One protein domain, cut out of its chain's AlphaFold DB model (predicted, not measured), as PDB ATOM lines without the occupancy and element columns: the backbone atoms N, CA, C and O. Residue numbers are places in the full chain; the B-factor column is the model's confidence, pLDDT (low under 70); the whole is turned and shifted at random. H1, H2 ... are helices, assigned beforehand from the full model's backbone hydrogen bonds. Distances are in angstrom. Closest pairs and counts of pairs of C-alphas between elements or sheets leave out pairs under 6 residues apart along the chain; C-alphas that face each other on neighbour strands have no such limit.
ATOM      1  N   SER A   4      -6.927 -55.813  18.555       67.00
ATOM      2  CA  SER A   4      -8.004 -55.457  19.487       67.00
ATOM      3  C   SER A   4      -8.446 -56.599  20.398       67.00
ATOM      4  O   SER A   4      -8.651 -56.371  21.583       67.00
ATOM      5  N   ARG A   5      -8.556 -57.842  19.905       73.88
ATOM      6  CA  ARG A   5      -8.955 -58.974  20.767       73.88
ATOM      7  C   ARG A   5      -7.885 -59.266  21.813       73.88
ATOM      8  O   ARG A   5      -8.205 -59.425  22.981       73.88
ATOM      9  N   ARG A   6      -6.611 -59.232  21.408       79.88
ATOM     10  CA  ARG A   6      -5.478 -59.425  22.328       79.88
ATOM     11  C   ARG A   6      -5.431 -58.329  23.393       79.88
ATOM     12  O   ARG A   6      -5.101 -58.615  24.539       79.88
ATOM     13  N   LEU A   7      -5.763 -57.093  23.026       78.94
ATOM     14  CA  LEU A   7      -5.858 -55.976  23.962       78.94
ATOM     15  C   LEU A   7      -7.001 -56.174  24.971       78.94
ATOM     16  O   LEU A   7      -6.766 -56.047  26.171       78.94
ATOM     17  N   VAL A   8      -8.199 -56.551  24.506       77.81
ATOM     18  CA  VAL A   8      -9.347 -56.867  25.379       77.81
ATOM     19  C   VAL A   8      -9.014 -58.005  26.337       77.81
ATOM     20  O   VAL A   8      -9.307 -57.903  27.525       77.81
ATOM     21  N   ASP A   9      -8.358 -59.059  25.855       83.38
ATOM     22  CA  ASP A   9      -7.972 -60.196  26.692       83.38
ATOM     23  C   ASP A   9      -6.978 -59.783  27.785       83.38
ATOM     24  O   ASP A   9      -7.135 -60.188  28.937       83.38
ATOM     25  N   LYS A  10      -5.998 -58.922  27.468       83.38
ATOM     26  CA  LYS A  10      -5.073 -58.371  28.474       83.38
ATOM     27  C   LYS A  10      -5.797 -57.481  29.493       83.38
ATOM     28  O   LYS A  10      -5.568 -57.634  30.690       83.38
ATOM     29  N   LEU A  11      -6.674 -56.583  29.032       83.06
ATOM     30  CA  LEU A  11      -7.488 -55.710  29.892       83.06
ATOM     31  C   LEU A  11      -8.383 -56.527  30.827       83.06
ATOM     32  O   LEU A  11      -8.515 -56.195  32.003       83.06
ATOM     33  N   TRP A  12      -8.970 -57.609  30.319       82.44
ATOM     34  CA  TRP A  12      -9.822 -58.499  31.097       82.44
ATOM     35  C   TRP A  12      -9.030 -59.345  32.094       82.44
ATOM     36  O   TRP A  12      -9.446 -59.492  33.240       82.44
ATOM     37  N   ALA A  13      -7.873 -59.878  31.692       85.50
ATOM     38  CA  ALA A  13      -6.986 -60.603  32.599       85.50
ATOM     39  C   ALA A  13      -6.570 -59.720  33.783       85.50
ATOM     40  O   ALA A  13      -6.560 -60.183  34.920       85.50
ATOM     41  N   TYR A  14      -6.297 -58.441  33.523       82.50
ATOM     42  CA  TYR A  14      -5.965 -57.475  34.561       82.50
ATOM     43  C   TYR A  14      -7.153 -57.132  35.471       82.50
ATOM     44  O   TYR A  14      -7.003 -57.080  36.689       82.50
ATOM     45  N   CYS A  15      -8.341 -56.968  34.884       81.56
ATOM     46  CA  CYS A  15      -9.591 -56.778  35.620       81.56
ATOM     47  C   CYS A  15      -9.822 -57.899  36.644       81.56
ATOM     48  O   CYS A  15     -10.146 -57.621  37.793       81.56
ATOM     49  N   ASN A  16      -9.584 -59.161  36.264       82.56
ATOM     50  CA  ASN A  16      -9.726 -60.290  37.189       82.56
ATOM     51  C   ASN A  16      -8.757 -60.199  38.376       82.56
ATOM     52  O   ASN A  16      -9.179 -60.439  39.499       82.56
ATOM     53  N   VAL A  17      -7.499 -59.804  38.143       83.81
ATOM     54  CA  VAL A  17      -6.503 -59.635  39.218       83.81
ATOM     55  C   VAL A  17      -6.935 -58.549  40.206       83.81
ATOM     56  O   VAL A  17      -6.811 -58.738  41.408       83.81
ATOM     57  N   LEU A  18      -7.462 -57.425  39.715       80.12
ATOM     58  CA  LEU A  18      -7.957 -56.344  40.575       80.12
ATOM     59  C   LEU A  18      -9.259 -56.707  41.302       80.12
ATOM     60  O   LEU A  18      -9.500 -56.237  42.412       80.12
ATOM     61  N   ARG A  19     -10.093 -57.559  40.696       80.38
ATOM     62  CA  ARG A  19     -11.315 -58.065  41.326       80.38
ATOM     63  C   ARG A  19     -11.010 -58.892  42.570       80.38
ATOM     64  O   ARG A  19     -11.754 -58.804  43.541       80.38
ATOM     65  N   ASP A  20      -9.912 -59.642  42.556       82.62
ATOM     66  CA  ASP A  20      -9.467 -60.415  43.718       82.62
ATOM     67  C   ASP A  20      -9.050 -59.504  44.895       82.62
ATOM     68  O   ASP A  20      -9.149 -59.916  46.049       82.62
ATOM     69  N   ASP A  21      -8.691 -58.240  44.629       78.38
ATOM     70  CA  ASP A  21      -8.436 -57.210  45.651       78.38
ATOM     71  C   ASP A  21      -9.697 -56.429  46.072       78.38
ATOM     72  O   ASP A  21      -9.616 -55.473  46.844       78.38
ATOM     73  N   GLY A  22     -10.869 -56.799  45.552       80.06
ATOM     74  CA  GLY A  22     -12.142 -56.148  45.861       80.06
ATOM     75  C   GLY A  22     -12.490 -54.939  44.990       80.06
ATOM     76  O   GLY A  22     -13.490 -54.280  45.270       80.06
ATOM     77  N   VAL A  23     -11.727 -54.650  43.928       82.19
ATOM     78  CA  VAL A  23     -12.077 -53.592  42.965       82.19
ATOM     79  C   VAL A  23     -13.142 -54.112  42.000       82.19
ATOM     80  O   VAL A  23     -12.933 -55.093  41.283       82.19
ATOM     81  N   GLY A  24     -14.298 -53.450  41.950       80.62
ATOM     82  CA  GLY A  24     -15.377 -53.838  41.042       80.62
ATOM     83  C   GLY A  24     -15.022 -53.617  39.568       80.62
ATOM     84  O   GLY A  24     -14.234 -52.737  39.223       80.62
ATOM     85  N   VAL A  25     -15.668 -54.358  38.659       79.25
ATOM     86  CA  VAL A  25     -15.454 -54.193  37.204       79.25
ATOM     87  C   VAL A  25     -15.798 -52.771  36.743       79.25
ATOM     88  O   VAL A  25     -15.108 -52.210  35.892       79.25
ATOM     89  N   ILE A  26     -16.842 -52.174  37.327       81.44
ATOM     90  CA  ILE A  26     -17.229 -50.779  37.069       81.44
ATOM     91  C   ILE A  26     -16.116 -49.828  37.517       81.44
ATOM     92  O   ILE A  26     -15.672 -49.004  36.726       81.44
ATOM     93  N   GLU A  27     -15.621 -49.978  38.748       84.38
ATOM     94  CA  GLU A  27     -14.563 -49.119  39.292       84.38
ATOM     95  C   GLU A  27     -13.282 -49.224  38.463       84.38
ATOM     96  O   GLU A  27     -12.683 -48.209  38.112       84.38
ATOM     97  N   TYR A  28     -12.888 -50.441  38.081       85.00
ATOM     98  CA  TYR A  28     -11.763 -50.669  37.177       85.00
ATOM     99  C   TYR A  28     -11.958 -49.972  35.826       85.00
ATOM    100  O   TYR A  28     -11.041 -49.322  35.323       85.00
ATOM    101  N   THR A  29     -13.153 -50.090  35.249       83.12
ATOM    102  CA  THR A  29     -13.490 -49.452  33.975       83.12
ATOM    103  C   THR A  29     -13.336 -47.936  34.077       83.12
ATOM    104  O   THR A  29     -12.719 -47.344  33.197       83.12
ATOM    105  N   GLU A  30     -13.812 -47.315  35.160       86.25
ATOM    106  CA  GLU A  30     -13.646 -45.876  35.398       86.25
ATOM    107  C   GLU A  30     -12.163 -45.475  35.462       86.25
ATOM    108  O   GLU A  30     -11.753 -44.518  34.798       86.25
ATOM    109  N   GLN A  31     -11.333 -46.230  36.197       89.62
ATOM    110  CA  GLN A  31      -9.890 -45.960  36.265       89.62
ATOM    111  C   GLN A  31      -9.226 -46.067  34.892       89.62
ATOM    112  O   GLN A  31      -8.411 -45.221  34.512       89.62
ATOM    113  N   LEU A  32      -9.600 -47.088  34.120       87.31
ATOM    114  CA  LEU A  32      -9.116 -47.269  32.761       87.31
ATOM    115  C   LEU A  32      -9.502 -46.080  31.871       87.31
ATOM    116  O   LEU A  32      -8.658 -45.600  31.115       87.31
ATOM    117  N   THR A  33     -10.736 -45.570  31.973       86.00
ATOM    118  CA  THR A  33     -11.186 -44.397  31.208       86.00
ATOM    119  C   THR A  33     -10.323 -43.171  31.498       86.00
ATOM    120  O   THR A  33      -9.902 -42.481  30.564       86.00
ATOM    121  N   TYR A  34     -10.027 -42.902  32.774       91.56
ATOM    122  CA  TYR A  34      -9.195 -41.767  33.177       91.56
ATOM    123  C   TYR A  34      -7.783 -41.874  32.608       91.56
ATOM    124  O   TYR A  34      -7.319 -40.960  31.923       91.56
ATOM    125  N   LEU A  35      -7.117 -43.009  32.825       91.44
ATOM    126  CA  LEU A  35      -5.756 -43.233  32.339       91.44
ATOM    127  C   LEU A  35      -5.677 -43.170  30.811       91.44
ATOM    128  O   LEU A  35      -4.756 -42.567  30.257       91.44
ATOM    129  N   LEU A  36      -6.671 -43.727  30.121       87.50
ATOM    130  CA  LEU A  36      -6.744 -43.684  28.669       87.50
ATOM    131  C   LEU A  36      -6.873 -42.247  28.150       87.50
ATOM    132  O   LEU A  36      -6.202 -41.866  27.188       87.50
ATOM    133  N   PHE A  37      -7.697 -41.428  28.806       88.19
ATOM    134  CA  PHE A  37      -7.819 -40.015  28.467       88.19
ATOM    135  C   PHE A  37      -6.480 -39.280  28.616       88.19
ATOM    136  O   PHE A  37      -6.077 -38.563  27.695       88.19
ATOM    137  N   LEU A  38      -5.758 -39.493  29.724       91.31
ATOM    138  CA  LEU A  38      -4.433 -38.896  29.930       91.31
ATOM    139  C   LEU A  38      -3.445 -39.342  28.847       91.31
ATOM    140  O   LEU A  38      -2.730 -38.501  28.294       91.31
ATOM    141  N   LYS A  39      -3.423 -40.636  28.503       90.06
ATOM    142  CA  LYS A  39      -2.540 -41.165  27.456       90.06
ATOM    143  C   LYS A  39      -2.824 -40.518  26.104       90.06
ATOM    144  O   LYS A  39      -1.905 -40.044  25.441       90.06
ATOM    145  N   MET A  40      -4.095 -40.429  25.710       86.56
ATOM    146  CA  MET A  40      -4.487 -39.779  24.456       86.56
ATOM    147  C   MET A  40      -4.154 -38.284  24.447       86.56
ATOM    148  O   MET A  40      -3.729 -37.758  23.416       86.56
ATOM    149  N   ALA A  41      -4.338 -37.588  25.572       88.38
ATOM    150  CA  ALA A  41      -3.966 -36.183  25.700       88.38
ATOM    151  C   ALA A  41      -2.449 -35.990  25.547       88.38
ATOM    152  O   ALA A  41      -2.017 -35.101  24.815       88.38
ATOM    153  N   HIS A  42      -1.646 -36.861  26.160       90.62
ATOM    154  CA  HIS A  42      -0.191 -36.837  26.043       90.62
ATOM    155  C   HIS A  42       0.293 -37.108  24.613       90.62
ATOM    156  O   HIS A  42       1.143 -36.384  24.099       90.62
ATOM    157  N   GLU A  43      -0.281 -38.095  23.924       88.62
ATOM    158  CA  GLU A  43       0.065 -38.383  22.527       88.62
ATOM    159  C   GLU A  43      -0.318 -37.244  21.565       88.62
ATOM    160  O   GLU A  43       0.351 -37.021  20.556       88.62
ATOM    161  N   ARG A  44      -1.386 -36.492  21.865       86.06
ATOM    162  CA  ARG A  44      -1.751 -35.283  21.106       86.06
ATOM    163  C   ARG A  44      -0.811 -34.116  21.389       86.06
ATOM    164  O   ARG A  44      -0.481 -33.383  20.460       86.06
ATOM    165  N   ALA A  45      -0.364 -33.959  22.631       87.75
ATOM    166  CA  ALA A  45       0.605 -32.933  23.003       87.75
ATOM    167  C   ALA A  45       1.993 -33.192  22.383       87.75
ATOM    168  O   ALA A  45       2.672 -32.254  21.985       87.75
ATOM    169  N   THR A  46       2.390 -34.461  22.238       86.31
ATOM    170  CA  THR A  46       3.701 -34.876  21.694       86.31
ATOM    171  C   THR A  46       3.711 -35.090  20.175       86.31
ATOM    172  O   THR A  46       4.730 -35.470  19.591       86.31
ATOM    173  N   ARG A  47       2.586 -34.845  19.493       85.06
ATOM    174  CA  ARG A  47       2.467 -35.052  18.047       85.06
ATOM    175  C   ARG A  47       3.327 -34.047  17.272       85.06
ATOM    176  O   ARG A  47       3.245 -32.845  17.495       85.06
ATOM    177  N   LYS A  48       4.084 -34.537  16.280       81.75
ATOM    178  CA  LYS A  48       4.959 -33.706  15.422       81.75
ATOM    179  C   LYS A  48       4.208 -32.646  14.607       81.75
ATOM    180  O   LYS A  48       4.778 -31.619  14.265       81.75
ATOM    181  N   LEU A  49       2.950 -32.919  14.260       78.94
ATOM    182  CA  LEU A  49       2.092 -32.035  13.473       78.94
ATOM    183  C   LEU A  49       0.919 -31.577  14.342       78.94
ATOM    184  O   LEU A  49       0.150 -32.419  14.807       78.94
ATOM    185  N   ASN A  50       0.778 -30.261  14.516       80.75
ATOM    186  CA  ASN A  50      -0.258 -29.608  15.327       80.75
ATOM    187  C   ASN A  50      -0.350 -30.165  16.762       80.75
ATOM    188  O   ASN A  50      -1.366 -30.776  17.111       80.75
ATOM    189  N   PRO A  51       0.696 -29.980  17.592       84.44
ATOM    190  CA  PRO A  51       0.640 -30.378  18.990       84.44
ATOM    191  C   PRO A  51      -0.484 -29.620  19.697       84.44
ATOM    192  O   PRO A  51      -0.625 -28.405  19.548       84.44
ATOM    193  N   GLN A  52      -1.291 -30.346  20.466       83.44
ATOM    194  CA  GLN A  52      -2.377 -29.755  21.238       83.44
ATOM    195  C   GLN A  52      -2.211 -30.100  22.712       83.44
ATOM    196  O   GLN A  52      -2.385 -31.251  23.117       83.44
ATOM    197  N   GLN A  53      -1.912 -29.084  23.516       87.25
ATOM    198  CA  GLN A  53      -1.855 -29.220  24.963       87.25
ATOM    199  C   GLN A  53      -3.277 -29.174  25.525       87.25
ATOM    200  O   GLN A  53      -3.900 -28.120  25.619       87.25
ATOM    201  N   ILE A  54      -3.816 -30.356  25.825       87.38
ATOM    202  CA  ILE A  54      -5.140 -30.508  26.440       87.38
ATOM    203  C   ILE A  54      -4.999 -30.507  27.961       87.38
ATOM    204  O   ILE A  54      -5.780 -29.867  28.649       87.38
ATOM    205  N   VAL A  55      -4.004 -31.226  28.479       89.75
ATOM    206  CA  VAL A  55      -3.749 -31.386  29.912       89.75
ATOM    207  C   VAL A  55      -2.548 -30.517  30.309       89.75
ATOM    208  O   VAL A  55      -1.544 -30.554  29.593       89.75
ATOM    209  N   PRO A  56      -2.624 -29.752  31.415       90.31
ATOM    210  CA  PRO A  56      -1.485 -29.007  31.949       90.31
ATOM    211  C   PRO A  56      -0.284 -29.909  32.261       90.31
ATOM    212  O   PRO A  56      -0.454 -31.057  32.673       90.31
ATOM    213  N   ASP A  57       0.937 -29.383  32.134       88.25
ATOM    214  CA  ASP A  57       2.168 -30.174  32.311       88.25
ATOM    215  C   ASP A  57       2.322 -30.763  33.722       88.25
ATOM    216  O   ASP A  57       2.892 -31.846  33.891       88.25
ATOM    217  N   GLU A  58       1.752 -30.091  34.728       89.19
ATOM    218  CA  GLU A  58       1.703 -30.562  36.118       89.19
ATOM    219  C   GLU A  58       0.932 -31.878  36.291       89.19
ATOM    220  O   GLU A  58       1.206 -32.617  37.237       89.19
ATOM    221  N   TYR A  59       0.028 -32.196  35.357       92.31
ATOM    222  CA  TYR A  59      -0.782 -33.415  35.348       92.31
ATOM    223  C   TYR A  59      -0.497 -34.317  34.143       92.31
ATOM    224  O   TYR A  59      -1.341 -35.112  33.722       92.31
ATOM    225  N   SER A  60       0.685 -34.174  33.546       91.62
ATOM    226  CA  SER A  60       1.065 -34.915  32.347       91.62
ATOM    227  C   SER A  60       1.256 -36.415  32.607       91.62
ATOM    228  O   SER A  60       1.664 -36.841  33.687       91.62
ATOM    229  N   TRP A  61       1.026 -37.227  31.570       93.25
ATOM    230  CA  TRP A  61       1.278 -38.677  31.600       93.25
ATOM    231  C   TRP A  61       2.716 -39.017  32.009       93.25
ATOM    232  O   TRP A  61       2.938 -39.972  32.745       93.25
ATOM    233  N   GLN A  62       3.687 -38.195  31.604       92.12
ATOM    234  CA  GLN A  62       5.088 -38.396  31.962       92.12
ATOM    235  C   GLN A  62       5.298 -38.396  33.484       92.12
ATOM    236  O   GLN A  62       6.025 -39.236  33.995       92.12
ATOM    237  N   LYS A  63       4.584 -37.542  34.234       92.75
ATOM    238  CA  LYS A  63       4.668 -37.515  35.704       92.75
ATOM    239  C   LYS A  63       4.192 -38.811  36.360       92.75
ATOM    240  O   LYS A  63       4.693 -39.157  37.425       92.75
ATOM    241  N   LEU A  64       3.258 -39.531  35.736       92.81
ATOM    242  CA  LEU A  64       2.849 -40.864  36.188       92.81
ATOM    243  C   LEU A  64       3.909 -41.922  35.870       92.81
ATOM    244  O   LEU A  64       4.127 -42.835  36.661       92.81
ATOM    245  N   LEU A  65       4.574 -41.813  34.719       92.44
ATOM    246  CA  LEU A  65       5.646 -42.735  34.345       92.44
ATOM    247  C   LEU A  65       6.884 -42.567  35.229       92.44
ATOM    248  O   LEU A  65       7.498 -43.568  35.591       92.44
ATOM    249  N   ASP A  66       7.200 -41.334  35.614       92.94
ATOM    250  CA  ASP A  66       8.364 -41.016  36.443       92.94
ATOM    251  C   ASP A  66       8.156 -41.376  37.929       92.94
ATOM    252  O   ASP A  66       9.124 -41.486  38.676       92.94
ATOM    253  N   ALA A  67       6.907 -41.552  38.375       92.81
ATOM    254  CA  ALA A  67       6.574 -41.882  39.760       92.81
ATOM    255  C   ALA A  67       6.524 -43.400  40.009       92.81
ATOM    256  O   ALA A  67       6.119 -44.180  39.139       92.81
ATOM    257  N   GLU A  68       6.886 -43.834  41.219       91.56
ATOM    258  CA  GLU A  68       6.907 -45.248  41.616       91.56
ATOM    259  C   GLU A  68       6.393 -45.459  43.044       91.56
ATOM    260  O   GLU A  68       6.356 -44.534  43.852       91.56
ATOM    261  N   GLY A  69       5.976 -46.691  43.355       91.81
ATOM    262  CA  GLY A  69       5.514 -47.062  44.694       91.81
ATOM    263  C   GLY A  69       4.395 -46.153  45.212       91.81
ATOM    264  O   GLY A  69       3.478 -45.797  44.477       91.81
ATOM    265  N   THR A  70       4.476 -45.761  46.481       91.75
ATOM    266  CA  THR A  70       3.493 -44.868  47.114       91.75
ATOM    267  C   THR A  70       3.417 -43.501  46.433       91.75
ATOM    268  O   THR A  70       2.332 -42.929  46.329       91.75
ATOM    269  N   ASP A  71       4.530 -42.996  45.896       93.75
ATOM    270  CA  ASP A  71       4.530 -41.711  45.194       93.75
ATOM    271  C   ASP A  71       3.657 -41.767  43.940       93.75
ATOM    272  O   ASP A  71       2.973 -40.793  43.637       93.75
ATOM    273  N   LEU A  72       3.601 -42.909  43.245       94.12
ATOM    274  CA  LEU A  72       2.712 -43.094  42.095       94.12
ATOM    275  C   LEU A  72       1.240 -42.914  42.473       94.12
ATOM    276  O   LEU A  72       0.498 -42.243  41.758       94.12
ATOM    277  N   GLU A  73       0.816 -43.501  43.589       92.38
ATOM    278  CA  GLU A  73      -0.565 -43.409  44.067       92.38
ATOM    279  C   GLU A  73      -0.932 -41.962  44.430       92.38
ATOM    280  O   GLU A  73      -1.993 -41.451  44.046       92.38
ATOM    281  N   VAL A  74      -0.016 -41.273  45.117       94.00
ATOM    282  CA  VAL A  74      -0.162 -39.860  45.477       94.00
ATOM    283  C   VAL A  74      -0.218 -38.988  44.223       94.00
ATOM    284  O   VAL A  74      -1.102 -38.135  44.116       94.00
ATOM    285  N   GLN A  75       0.672 -39.210  43.250       94.88
ATOM    286  CA  GLN A  75       0.660 -38.475  41.983       94.88
ATOM    287  C   GLN A  75      -0.633 -38.719  41.209       94.88
ATOM    288  O   GLN A  75      -1.253 -37.763  40.744       94.88
ATOM    289  N   TYR A  76      -1.082 -39.968  41.105       95.31
ATOM    290  CA  TYR A  76      -2.317 -40.294  40.402       95.31
ATOM    291  C   TYR A  76      -3.526 -39.613  41.047       95.31
ATOM    292  O   TYR A  76      -4.296 -38.938  40.364       95.31
ATOM    293  N   THR A  77      -3.633 -39.671  42.374       94.56
ATOM    294  CA  THR A  77      -4.693 -38.979  43.120       94.56
ATOM    295  C   THR A  77      -4.638 -37.466  42.907       94.56
ATOM    296  O   THR A  77      -5.662 -36.839  42.629       94.56
ATOM    297  N   LYS A  78      -3.441 -36.871  42.974       94.94
ATOM    298  CA  LYS A  78      -3.228 -35.441  42.728       94.94
ATOM    299  C   LYS A  78      -3.679 -35.037  41.325       94.94
ATOM    300  O   LYS A  78      -4.325 -34.004  41.175       94.94
ATOM    301  N   ILE A  79      -3.382 -35.856  40.320       95.06
ATOM    302  CA  ILE A  79      -3.799 -35.623  38.938       95.06
ATOM    303  C   ILE A  79      -5.321 -35.661  38.810       95.06
ATOM    304  O   ILE A  79      -5.900 -34.728  38.259       95.06
ATOM    305  N   LEU A  80      -5.986 -36.683  39.357       94.88
ATOM    306  CA  LEU A  80      -7.448 -36.782  39.299       94.88
ATOM    307  C   LEU A  80      -8.122 -35.564  39.944       94.88
ATOM    308  O   LEU A  80      -9.010 -34.958  39.345       94.88
ATOM    309  N   VAL A  81      -7.667 -35.169  41.135       94.88
ATOM    310  CA  VAL A  81      -8.207 -34.012  41.866       94.88
ATOM    311  C   VAL A  81      -7.922 -32.701  41.134       94.88
ATOM    312  O   VAL A  81      -8.808 -31.852  41.035       94.88
ATOM    313  N   GLY A  82      -6.712 -32.530  40.607       93.44
ATOM    314  CA  GLY A  82      -6.308 -31.329  39.884       93.44
ATOM    315  C   GLY A  82      -7.062 -31.145  38.569       93.44
ATOM    316  O   GLY A  82      -7.533 -30.047  38.269       93.44
ATOM    317  N   LEU A  83      -7.261 -32.232  37.817       93.31
ATOM    318  CA  LEU A  83      -8.050 -32.232  36.584       93.31
ATOM    319  C   LEU A  83      -9.542 -32.009  36.843       93.31
ATOM    320  O   LEU A  83     -10.190 -31.311  36.064       93.31
ATOM    321  N   ALA A  84     -10.078 -32.528  37.950       93.44
ATOM    322  CA  ALA A  84     -11.463 -32.293  38.357       93.44
ATOM    323  C   ALA A  84     -11.773 -30.808  38.620       93.44
ATOM    324  O   ALA A  84     -12.924 -30.390  38.504       93.44
ATOM    325  N   GLN A  85     -10.758 -30.018  38.984       93.06
ATOM    326  CA  GLN A  85     -10.880 -28.581  39.247       93.06
ATOM    327  C   GLN A  85     -10.710 -27.719  37.988       93.06
ATOM    328  O   GLN A  85     -10.982 -26.519  38.031       93.06
ATOM    329  N   GLN A  86     -10.284 -28.302  36.862       92.12
ATOM    330  CA  GLN A  86     -10.090 -27.550  35.626       92.12
ATOM    331  C   GLN A  86     -11.429 -27.117  35.012       92.12
ATOM    332  O   GLN A  86     -12.397 -27.882  35.021       92.12
ATOM    333  N   PRO A  87     -11.511 -25.916  34.418       88.56
ATOM    334  CA  PRO A  87     -12.724 -25.477  33.744       88.56
ATOM    335  C   PRO A  87     -13.007 -26.294  32.469       88.56
ATOM    336  O   PRO A  87     -12.118 -26.872  31.841       88.56
ATOM    337  N   GLY A  88     -14.274 -26.305  32.050       89.88
ATOM    338  CA  GLY A  88     -14.708 -26.896  30.783       89.88
ATOM    339  C   GLY A  88     -14.863 -28.420  30.809       89.88
ATOM    340  O   GLY A  88     -15.316 -29.016  31.790       89.88
ATOM    341  N   THR A  89     -14.535 -29.059  29.685       86.88
ATOM    342  CA  THR A  89     -14.766 -30.498  29.485       86.88
ATOM    343  C   THR A  89     -13.914 -31.357  30.420       86.88
ATOM    344  O   THR A  89     -14.386 -32.395  30.873       86.88
ATOM    345  N   LEU A  90     -12.698 -30.917  30.771       88.06
ATOM    346  CA  LEU A  90     -11.806 -31.659  31.669       88.06
ATOM    347  C   LEU A  90     -12.403 -31.830  33.064       88.06
ATOM    348  O   LEU A  90     -12.592 -32.962  33.501       88.06
ATOM    349  N   GLY A  91     -12.797 -30.735  33.718       89.88
ATOM    350  CA  GLY A  91     -13.434 -30.821  35.033       89.88
ATOM    351  C   GLY A  91     -14.741 -31.605  35.012       89.88
ATOM    352  O   GLY A  91     -15.103 -32.215  36.010       89.88
ATOM    353  N   THR A  92     -15.433 -31.648  33.868       89.88
ATOM    354  CA  THR A  92     -16.644 -32.463  33.706       89.88
ATOM    355  C   THR A  92     -16.322 -33.959  33.662       89.88
ATOM    356  O   THR A  92     -16.993 -34.733  34.339       89.88
ATOM    357  N   ILE A  93     -15.291 -34.367  32.913       87.12
ATOM    358  CA  ILE A  93     -14.867 -35.774  32.791       87.12
ATOM    359  C   ILE A  93     -14.319 -36.297  34.123       87.12
ATOM    360  O   ILE A  93     -14.660 -37.396  34.546       87.12
ATOM    361  N   PHE A  94     -13.492 -35.500  34.801       92.19
ATOM    362  CA  PHE A  94     -12.831 -35.888  36.051       92.19
ATOM    363  C   PHE A  94     -13.647 -35.523  37.297       92.19
ATOM    364  O   PHE A  94     -13.156 -35.604  38.422       92.19
ATOM    365  N   ARG A  95     -14.908 -35.111  37.137       91.25
ATOM    366  CA  ARG A  95     -15.725 -34.659  38.262       91.25
ATOM    367  C   ARG A  95     -15.911 -35.785  39.275       91.25
ATOM    368  O   ARG A  95     -16.480 -36.819  38.949       91.25
ATOM    369  N   LYS A  96     -15.495 -35.546  40.524       90.12
ATOM    370  CA  LYS A  96     -15.494 -36.555  41.603       90.12
ATOM    371  C   LYS A  96     -14.693 -37.823  41.255       90.12
ATOM    372  O   LYS A  96     -14.956 -38.867  41.843       90.12
ATOM    373  N   ALA A  97     -13.722 -37.734  40.344       91.94
ATOM    374  CA  ALA A  97     -12.803 -38.830  40.089       91.94
ATOM    375  C   ALA A  97     -12.058 -39.189  41.382       91.94
ATOM    376  O   ALA A  97     -11.555 -38.315  42.092       91.94
ATOM    377  N   GLN A  98     -12.025 -40.478  41.698       91.06
ATOM    378  CA  GLN A  98     -11.364 -41.021  42.880       91.06
ATOM    379  C   GLN A  98     -10.486 -42.186  42.452       91.06
ATOM    380  O   GLN A  98     -10.888 -42.981  41.600       91.06
ATOM    381  N   ASN A  99      -9.307 -42.298  43.060       91.25
ATOM    382  CA  ASN A  99      -8.490 -43.487  42.897       91.25
ATOM    383  C   ASN A  99      -9.152 -44.661  43.635       91.25
ATOM    384  O   ASN A  99      -9.498 -44.545  44.811       91.25
ATOM    385  N   ARG A 100      -9.331 -45.783  42.933       89.50
ATOM    386  CA  ARG A 100      -9.861 -47.043  43.483       89.50
ATOM    387  C   ARG A 100      -8.807 -48.146  43.575       89.50
ATOM    388  O   ARG A 100      -9.057 -49.165  44.205       89.50
ATOM    389  N   ILE A 101      -7.634 -47.947  42.974       86.62
ATOM    390  CA  ILE A 101      -6.541 -48.919  42.980       86.62
ATOM    391  C   ILE A 101      -5.612 -48.570  44.143       86.62
ATOM    392  O   ILE A 101      -4.875 -47.587  44.076       86.62
ATOM    393  N   GLN A 102      -5.672 -49.373  45.206       84.88
ATOM    394  CA  GLN A 102      -4.854 -49.181  46.411       84.88
ATOM    395  C   GLN A 102      -3.435 -49.739  46.267       84.88
ATOM    396  O   GLN A 102      -2.522 -49.298  46.950       84.88
ATOM    397  N   ASP A 103      -3.238 -50.730  45.395       88.62
ATOM    398  CA  ASP A 103      -1.932 -51.355  45.206       88.62
ATOM    399  C   ASP A 103      -1.117 -50.591  44.140       88.62
ATOM    400  O   ASP A 103      -1.463 -50.635  42.948       88.62
ATOM    401  N   PRO A 104      -0.017 -49.911  44.521       89.81
ATOM    402  CA  PRO A 104       0.777 -49.119  43.590       89.81
ATOM    403  C   PRO A 104       1.511 -49.976  42.554       89.81
ATOM    404  O   PRO A 104       1.723 -49.521  41.429       89.81
ATOM    405  N   ALA A 105       1.873 -51.221  42.880       90.88
ATOM    406  CA  ALA A 105       2.512 -52.121  41.923       90.88
ATOM    407  C   ALA A 105       1.524 -52.511  40.821       90.88
ATOM    408  O   ALA A 105       1.878 -52.574  39.637       90.88
ATOM    409  N   LYS A 106       0.257 -52.706  41.200       88.81
ATOM    410  CA  LYS A 106      -0.811 -52.945  40.238       88.81
ATOM    411  C   LYS A 106      -1.068 -51.708  39.377       88.81
ATOM    412  O   LYS A 106      -1.004 -51.784  38.149       88.81
ATOM    413  N   LEU A 107      -1.227 -50.539  39.990       91.19
ATOM    414  CA  LEU A 107      -1.380 -49.289  39.244       91.19
ATOM    415  C   LEU A 107      -0.231 -49.067  38.241       91.19
ATOM    416  O   LEU A 107      -0.485 -48.784  37.069       91.19
ATOM    417  N   LYS A 108       1.027 -49.282  38.651       91.81
ATOM    418  CA  LYS A 108       2.199 -49.158  37.768       91.81
ATOM    419  C   LYS A 108       2.129 -50.128  36.596       91.81
ATOM    420  O   LYS A 108       2.355 -49.725  35.457       91.81
ATOM    421  N   ARG A 109       1.784 -51.392  36.856       89.75
ATOM    422  CA  ARG A 109       1.632 -52.416  35.818       89.75
ATOM    423  C   ARG A 109       0.533 -52.050  34.820       89.75
ATOM    424  O   ARG A 109       0.741 -52.186  33.621       89.75
ATOM    425  N   LEU A 110      -0.606 -51.538  35.284       88.81
ATOM    426  CA  LEU A 110      -1.673 -51.055  34.404       88.81
ATOM    427  C   LEU A 110      -1.185 -49.905  33.507       88.81
ATOM    428  O   LEU A 110      -1.397 -49.923  32.295       88.81
ATOM    429  N   ILE A 111      -0.490 -48.928  34.086       90.81
ATOM    430  CA  ILE A 111       0.012 -47.757  33.362       90.81
ATOM    431  C   ILE A 111       1.075 -48.165  32.336       90.81
ATOM    432  O   ILE A 111       0.906 -47.905  31.148       90.81
ATOM    433  N   VAL A 112       2.143 -48.837  32.774       89.88
ATOM    434  CA  VAL A 112       3.334 -49.113  31.955       89.88
ATOM    435  C   VAL A 112       3.147 -50.321  31.044       89.88
ATOM    436  O   VAL A 112       3.481 -50.268  29.864       89.88
ATOM    437  N   ASP A 113       2.618 -51.434  31.555       85.38
ATOM    438  CA  ASP A 113       2.573 -52.674  30.774       85.38
ATOM    439  C   ASP A 113       1.377 -52.763  29.834       85.38
ATOM    440  O   ASP A 113       1.434 -53.526  28.864       85.38
ATOM    441  N   LEU A 114       0.305 -52.019  30.114       84.94
ATOM    442  CA  LEU A 114      -0.936 -52.112  29.357       84.94
ATOM    443  C   LEU A 114      -1.207 -50.868  28.517       84.94
ATOM    444  O   LEU A 114      -1.439 -50.985  27.317       84.94
ATOM    445  N   ILE A 115      -1.191 -49.687  29.135       87.69
ATOM    446  CA  ILE A 115      -1.610 -48.456  28.460       87.69
ATOM    447  C   ILE A 115      -0.445 -47.826  27.698       87.69
ATOM    448  O   ILE A 115      -0.632 -47.413  26.556       87.69
ATOM    449  N   ASP A 116       0.748 -47.779  28.294       88.25
ATOM    450  CA  ASP A 116       1.901 -47.086  27.716       88.25
ATOM    451  C   ASP A 116       2.461 -47.772  26.461       88.25
ATOM    452  O   ASP A 116       2.791 -47.104  25.480       88.25
ATOM    453  N   LYS A 117       2.468 -49.113  26.449       85.44
ATOM    454  CA  LYS A 117       2.944 -49.933  25.316       85.44
ATOM    455  C   LYS A 117       2.069 -49.846  24.065       85.44
ATOM    456  O   LYS A 117       2.491 -50.290  22.999       85.44
ATOM    457  N   GLU A 118       0.862 -49.308  24.179       81.25
ATOM    458  CA  GLU A 118      -0.114 -49.245  23.095       81.25
ATOM    459  C   GLU A 118      -0.281 -47.789  22.616       81.25
ATOM    460  O   GLU A 118      -0.318 -46.853  23.411       81.25
ATOM    461  N   ASN A 119      -0.403 -47.571  21.302       75.25
ATOM    462  CA  ASN A 119      -0.554 -46.224  20.725       75.25
ATOM    463  C   ASN A 119      -2.032 -45.873  20.503       75.25
ATOM    464  O   ASN A 119      -2.642 -46.346  19.540       75.25
ATOM    465  N   TRP A 120      -2.643 -45.098  21.395       75.69
ATOM    466  CA  TRP A 120      -4.103 -44.910  21.442       75.69
ATOM    467  C   TRP A 120      -4.644 -43.831  20.493       75.69
ATOM    468  O   TRP A 120      -5.833 -43.835  20.190       75.69
ATOM    469  N   SER A 121      -3.792 -42.945  19.976       67.38
ATOM    470  CA  SER A 121      -4.175 -41.813  19.123       67.38
ATOM    471  C   SER A 121      -3.878 -42.006  17.636       67.38
ATOM    472  O   SER A 121      -4.444 -41.271  16.824       67.38
ATOM    473  N   ALA A 122      -2.984 -42.934  17.270       58.97
ATOM    474  CA  ALA A 122      -2.574 -43.149  15.877       58.97
ATOM    475  C   ALA A 122      -3.282 -44.330  15.195       58.97
ATOM    476  O   ALA A 122      -3.399 -44.355  13.971       58.97
ATOM    477  N   SER A 123      -3.755 -45.309  15.963       50.94
ATOM    478  CA  SER A 123      -4.342 -46.535  15.419       50.94
ATOM    479  C   SER A 123      -5.863 -46.462  15.481       50.94
ATOM    480  O   SER A 123      -6.423 -46.613  16.560       50.94
ATOM    481  N   GLY A 124      -6.487 -46.210  14.322       50.94
ATOM    482  CA  GLY A 124      -7.913 -46.385  14.011       50.94
ATOM    483  C   GLY A 124      -8.869 -46.329  15.202       50.94
ATOM    484  O   GLY A 124      -9.100 -47.346  15.851       50.94
ATOM    485  N   THR A 125      -9.462 -45.158  15.440       54.88
ATOM    486  CA  THR A 125     -10.474 -44.910  16.484       54.88
ATOM    487  C   THR A 125     -11.596 -45.957  16.532       54.88
ATOM    488  O   THR A 125     -12.095 -46.221  17.619       54.88
ATOM    489  N   ASP A 126     -11.921 -46.606  15.408       58.44
ATOM    490  CA  ASP A 126     -12.870 -47.732  15.339       58.44
ATOM    491  C   ASP A 126     -12.386 -48.980  16.099       58.44
ATOM    492  O   ASP A 126     -13.049 -49.455  17.013       58.44
ATOM    493  N   LEU A 127     -11.182 -49.484  15.802       57.91
ATOM    494  CA  LEU A 127     -10.687 -50.767  16.337       57.91
ATOM    495  C   LEU A 127     -10.499 -50.756  17.858       57.91
ATOM    496  O   LEU A 127     -10.570 -51.807  18.505       57.91
ATOM    497  N   LYS A 128     -10.202 -49.585  18.427       63.78
ATOM    498  CA  LYS A 128     -10.013 -49.403  19.873       63.78
ATOM    499  C   LYS A 128     -11.312 -49.036  20.587       63.78
ATOM    500  O   LYS A 128     -11.470 -49.425  21.743       63.78
ATOM    501  N   GLY A 129     -12.240 -48.368  19.895       68.06
ATOM    502  CA  GLY A 129     -13.618 -48.188  20.352       68.06
ATOM    503  C   GLY A 129     -14.308 -49.535  20.550       68.06
ATOM    504  O   GLY A 129     -14.750 -49.825  21.657       68.06
ATOM    505  N   ASP A 130     -14.242 -50.412  19.544       71.31
ATOM    506  CA  ASP A 130     -14.809 -51.767  19.598       71.31
ATOM    507  C   ASP A 130     -14.261 -52.591  20.772       71.31
ATOM    508  O   ASP A 130     -14.989 -53.327  21.437       71.31
ATOM    509  N   ALA A 131     -12.958 -52.471  21.050       72.00
ATOM    510  CA  ALA A 131     -12.319 -53.149  22.176       72.00
ATOM    511  C   ALA A 131     -12.869 -52.657  23.525       72.00
ATOM    512  O   ALA A 131     -13.135 -53.456  24.425       72.00
ATOM    513  N   TYR A 132     -13.050 -51.345  23.664       69.69
ATOM    514  CA  TYR A 132     -13.586 -50.739  24.876       69.69
ATOM    515  C   TYR A 132     -15.075 -51.061  25.066       69.69
ATOM    516  O   TYR A 132     -15.487 -51.444  26.159       69.69
ATOM    517  N   GLU A 133     -15.873 -51.006  23.999       76.19
ATOM    518  CA  GLU A 133     -17.279 -51.419  24.026       76.19
ATOM    519  C   GLU A 133     -17.436 -52.906  24.359       76.19
ATOM    520  O   GLU A 133     -18.298 -53.282  25.156       76.19
ATOM    521  N   ALA A 134     -16.562 -53.763  23.823       77.62
ATOM    522  CA  ALA A 134     -16.538 -55.179  24.171       77.62
ATOM    523  C   ALA A 134     -16.189 -55.403  25.652       77.62
ATOM    524  O   ALA A 134     -16.810 -56.249  26.302       77.62
ATOM    525  N   LEU A 135     -15.236 -54.643  26.205       73.25
ATOM    526  CA  LEU A 135     -14.892 -54.690  27.630       73.25
ATOM    527  C   LEU A 135     -16.092 -54.291  28.500       73.25
ATOM    528  O   LEU A 135     -16.430 -55.002  29.447       73.25
ATOM    529  N   LEU A 136     -16.757 -53.196  28.136       73.31
ATOM    530  CA  LEU A 136     -17.960 -52.686  28.790       73.31
ATOM    531  C   LEU A 136     -19.110 -53.705  28.765       73.31
ATOM    532  O   LEU A 136     -19.698 -54.007  29.803       73.31
ATOM    533  N   SER A 137     -19.387 -54.288  27.599       74.44
ATOM    534  CA  SER A 137     -20.421 -55.316  27.412       74.44
ATOM    535  C   SER A 137     -20.145 -56.576  28.243       74.44
ATOM    536  O   SER A 137     -21.046 -57.142  28.876       74.44
ATOM    537  N   LYS A 138     -18.875 -56.992  28.320       70.19
ATOM    538  CA  LYS A 138     -18.446 -58.133  29.138       70.19
ATOM    539  C   LYS A 138     -18.569 -57.842  30.635       70.19
ATOM    540  O   LYS A 138     -19.044 -58.699  31.374       70.19
ATOM    541  N   GLY A 139     -18.211 -56.632  31.069       64.94
ATOM    542  CA  GLY A 139     -18.376 -56.194  32.455       64.94
ATOM    543  C   GLY A 139     -19.837 -56.084  32.896       64.94
ATOM    544  O   GLY A 139     -20.155 -56.404  34.036       64.94
ATOM    545  N   ALA A 140     -20.737 -55.715  31.982       64.19
ATOM    546  CA  ALA A 140     -22.180 -55.676  32.227       64.19
ATOM    547  C   ALA A 140     -22.831 -57.066  32.319       64.19
ATOM    548  O   ALA A 140     -23.865 -57.229  32.964       64.19
ATOM    549  N   SER A 141     -22.231 -58.064  31.665       61.91
ATOM    550  CA  SER A 141     -22.730 -59.444  31.622       61.91
ATOM    551  C   SER A 141     -22.267 -60.297  32.815       61.91
ATOM    552  O   SER A 141     -22.845 -61.357  33.068       61.91
ATOM    553  N   ASP A 142     -21.238 -59.862  33.554       58.47
ATOM    554  CA  ASP A 142     -20.719 -60.580  34.722       58.47
ATOM    555  C   ASP A 142     -21.634 -60.350  35.941       58.47
ATOM    556  O   ASP A 142     -21.745 -59.244  36.475       58.47
TER     557      ASP A 142
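AT A GLANCE: This is residues 4 to 142 of the 224 residues of a protein of Mycobacterium kansasii (UniProt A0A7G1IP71). A long helix, H2, runs through the middle of a rounded body of helices; H1 and H7 pack round its first part, while H6 and the short H3 pack on its later half. H1 and H6 lie side by side, H4 and H6 meet at their first ends to make a corner, and small H5 sits at the far end of H4. The printed part has 139 residues with seven named helices, H1 to H7 in chain order, and no named strand: the class is all helix. It is compact, with a radius of gyration of the C-alphas of 14.6 A and spans of 39 by 34 by 26 A.

IN THESE COORDINATES: Find C-alpha 25 at (-15.454, -54.193, 37.204); from there H2, residues 25 to 45, runs 30.2 A to C-alpha 45 at (0.605, -32.933, 23.003). Before it is H1, residues 4 to 20, 24.8 A long. After it come H3, residues 61 to 66, H4, residues 69 to 84 and 23.4 A, H5, residues 89 to 93, and H6, residues 104 to 116 and 16.0 A. H7, residues 125 to 141, runs 24.3 A to C-alpha 141 at (-22.730, -59.444, 31.622).

HOW THE PARTS SIT: Begin at H2, whose residues 35 to 39 alone touch H6 at a steep tilt of 51 degrees, with C-alphas 36 and 115 closest at 7.0 A. H2 only just touches H3, over 3 pairs of C-alphas within 8 A, closest Leu 38 and Trp 61 at 6.0 A. At C-alphas 15 and 25, 6.6 A apart and the closest, H1 touches H2. H1 touches H6 at a shallow tilt of 6 degrees, opposite ways, closest at C-alphas 11 and 114, 7.5 A. H7 touches H1, closest at C-alphas 4 and 131, 5.6 A. H3 and H4 form a helical hairpin, closest at C-alphas 64 and 72, 6.3 A. H4 and H5 touch only at the corner, closest at C-alphas 84 and 91, 4.1 A. H1 and H4 are apart. Every O i to N i+4 pair is within hydrogen-bond range in H1, H2, H3 and H5; H4 has 11 of 12, H6 8 of 9 and H7 12 of 13.

THE WHOLE: Look at C-alphas 20 and 49 for the two farthest apart, 43.1 A. The printed part has no cut, and the link from H2 to H3, 15 residues, is long. Confidence is under 70 at residues 4, 121 to 129, 132 and 139 to 142.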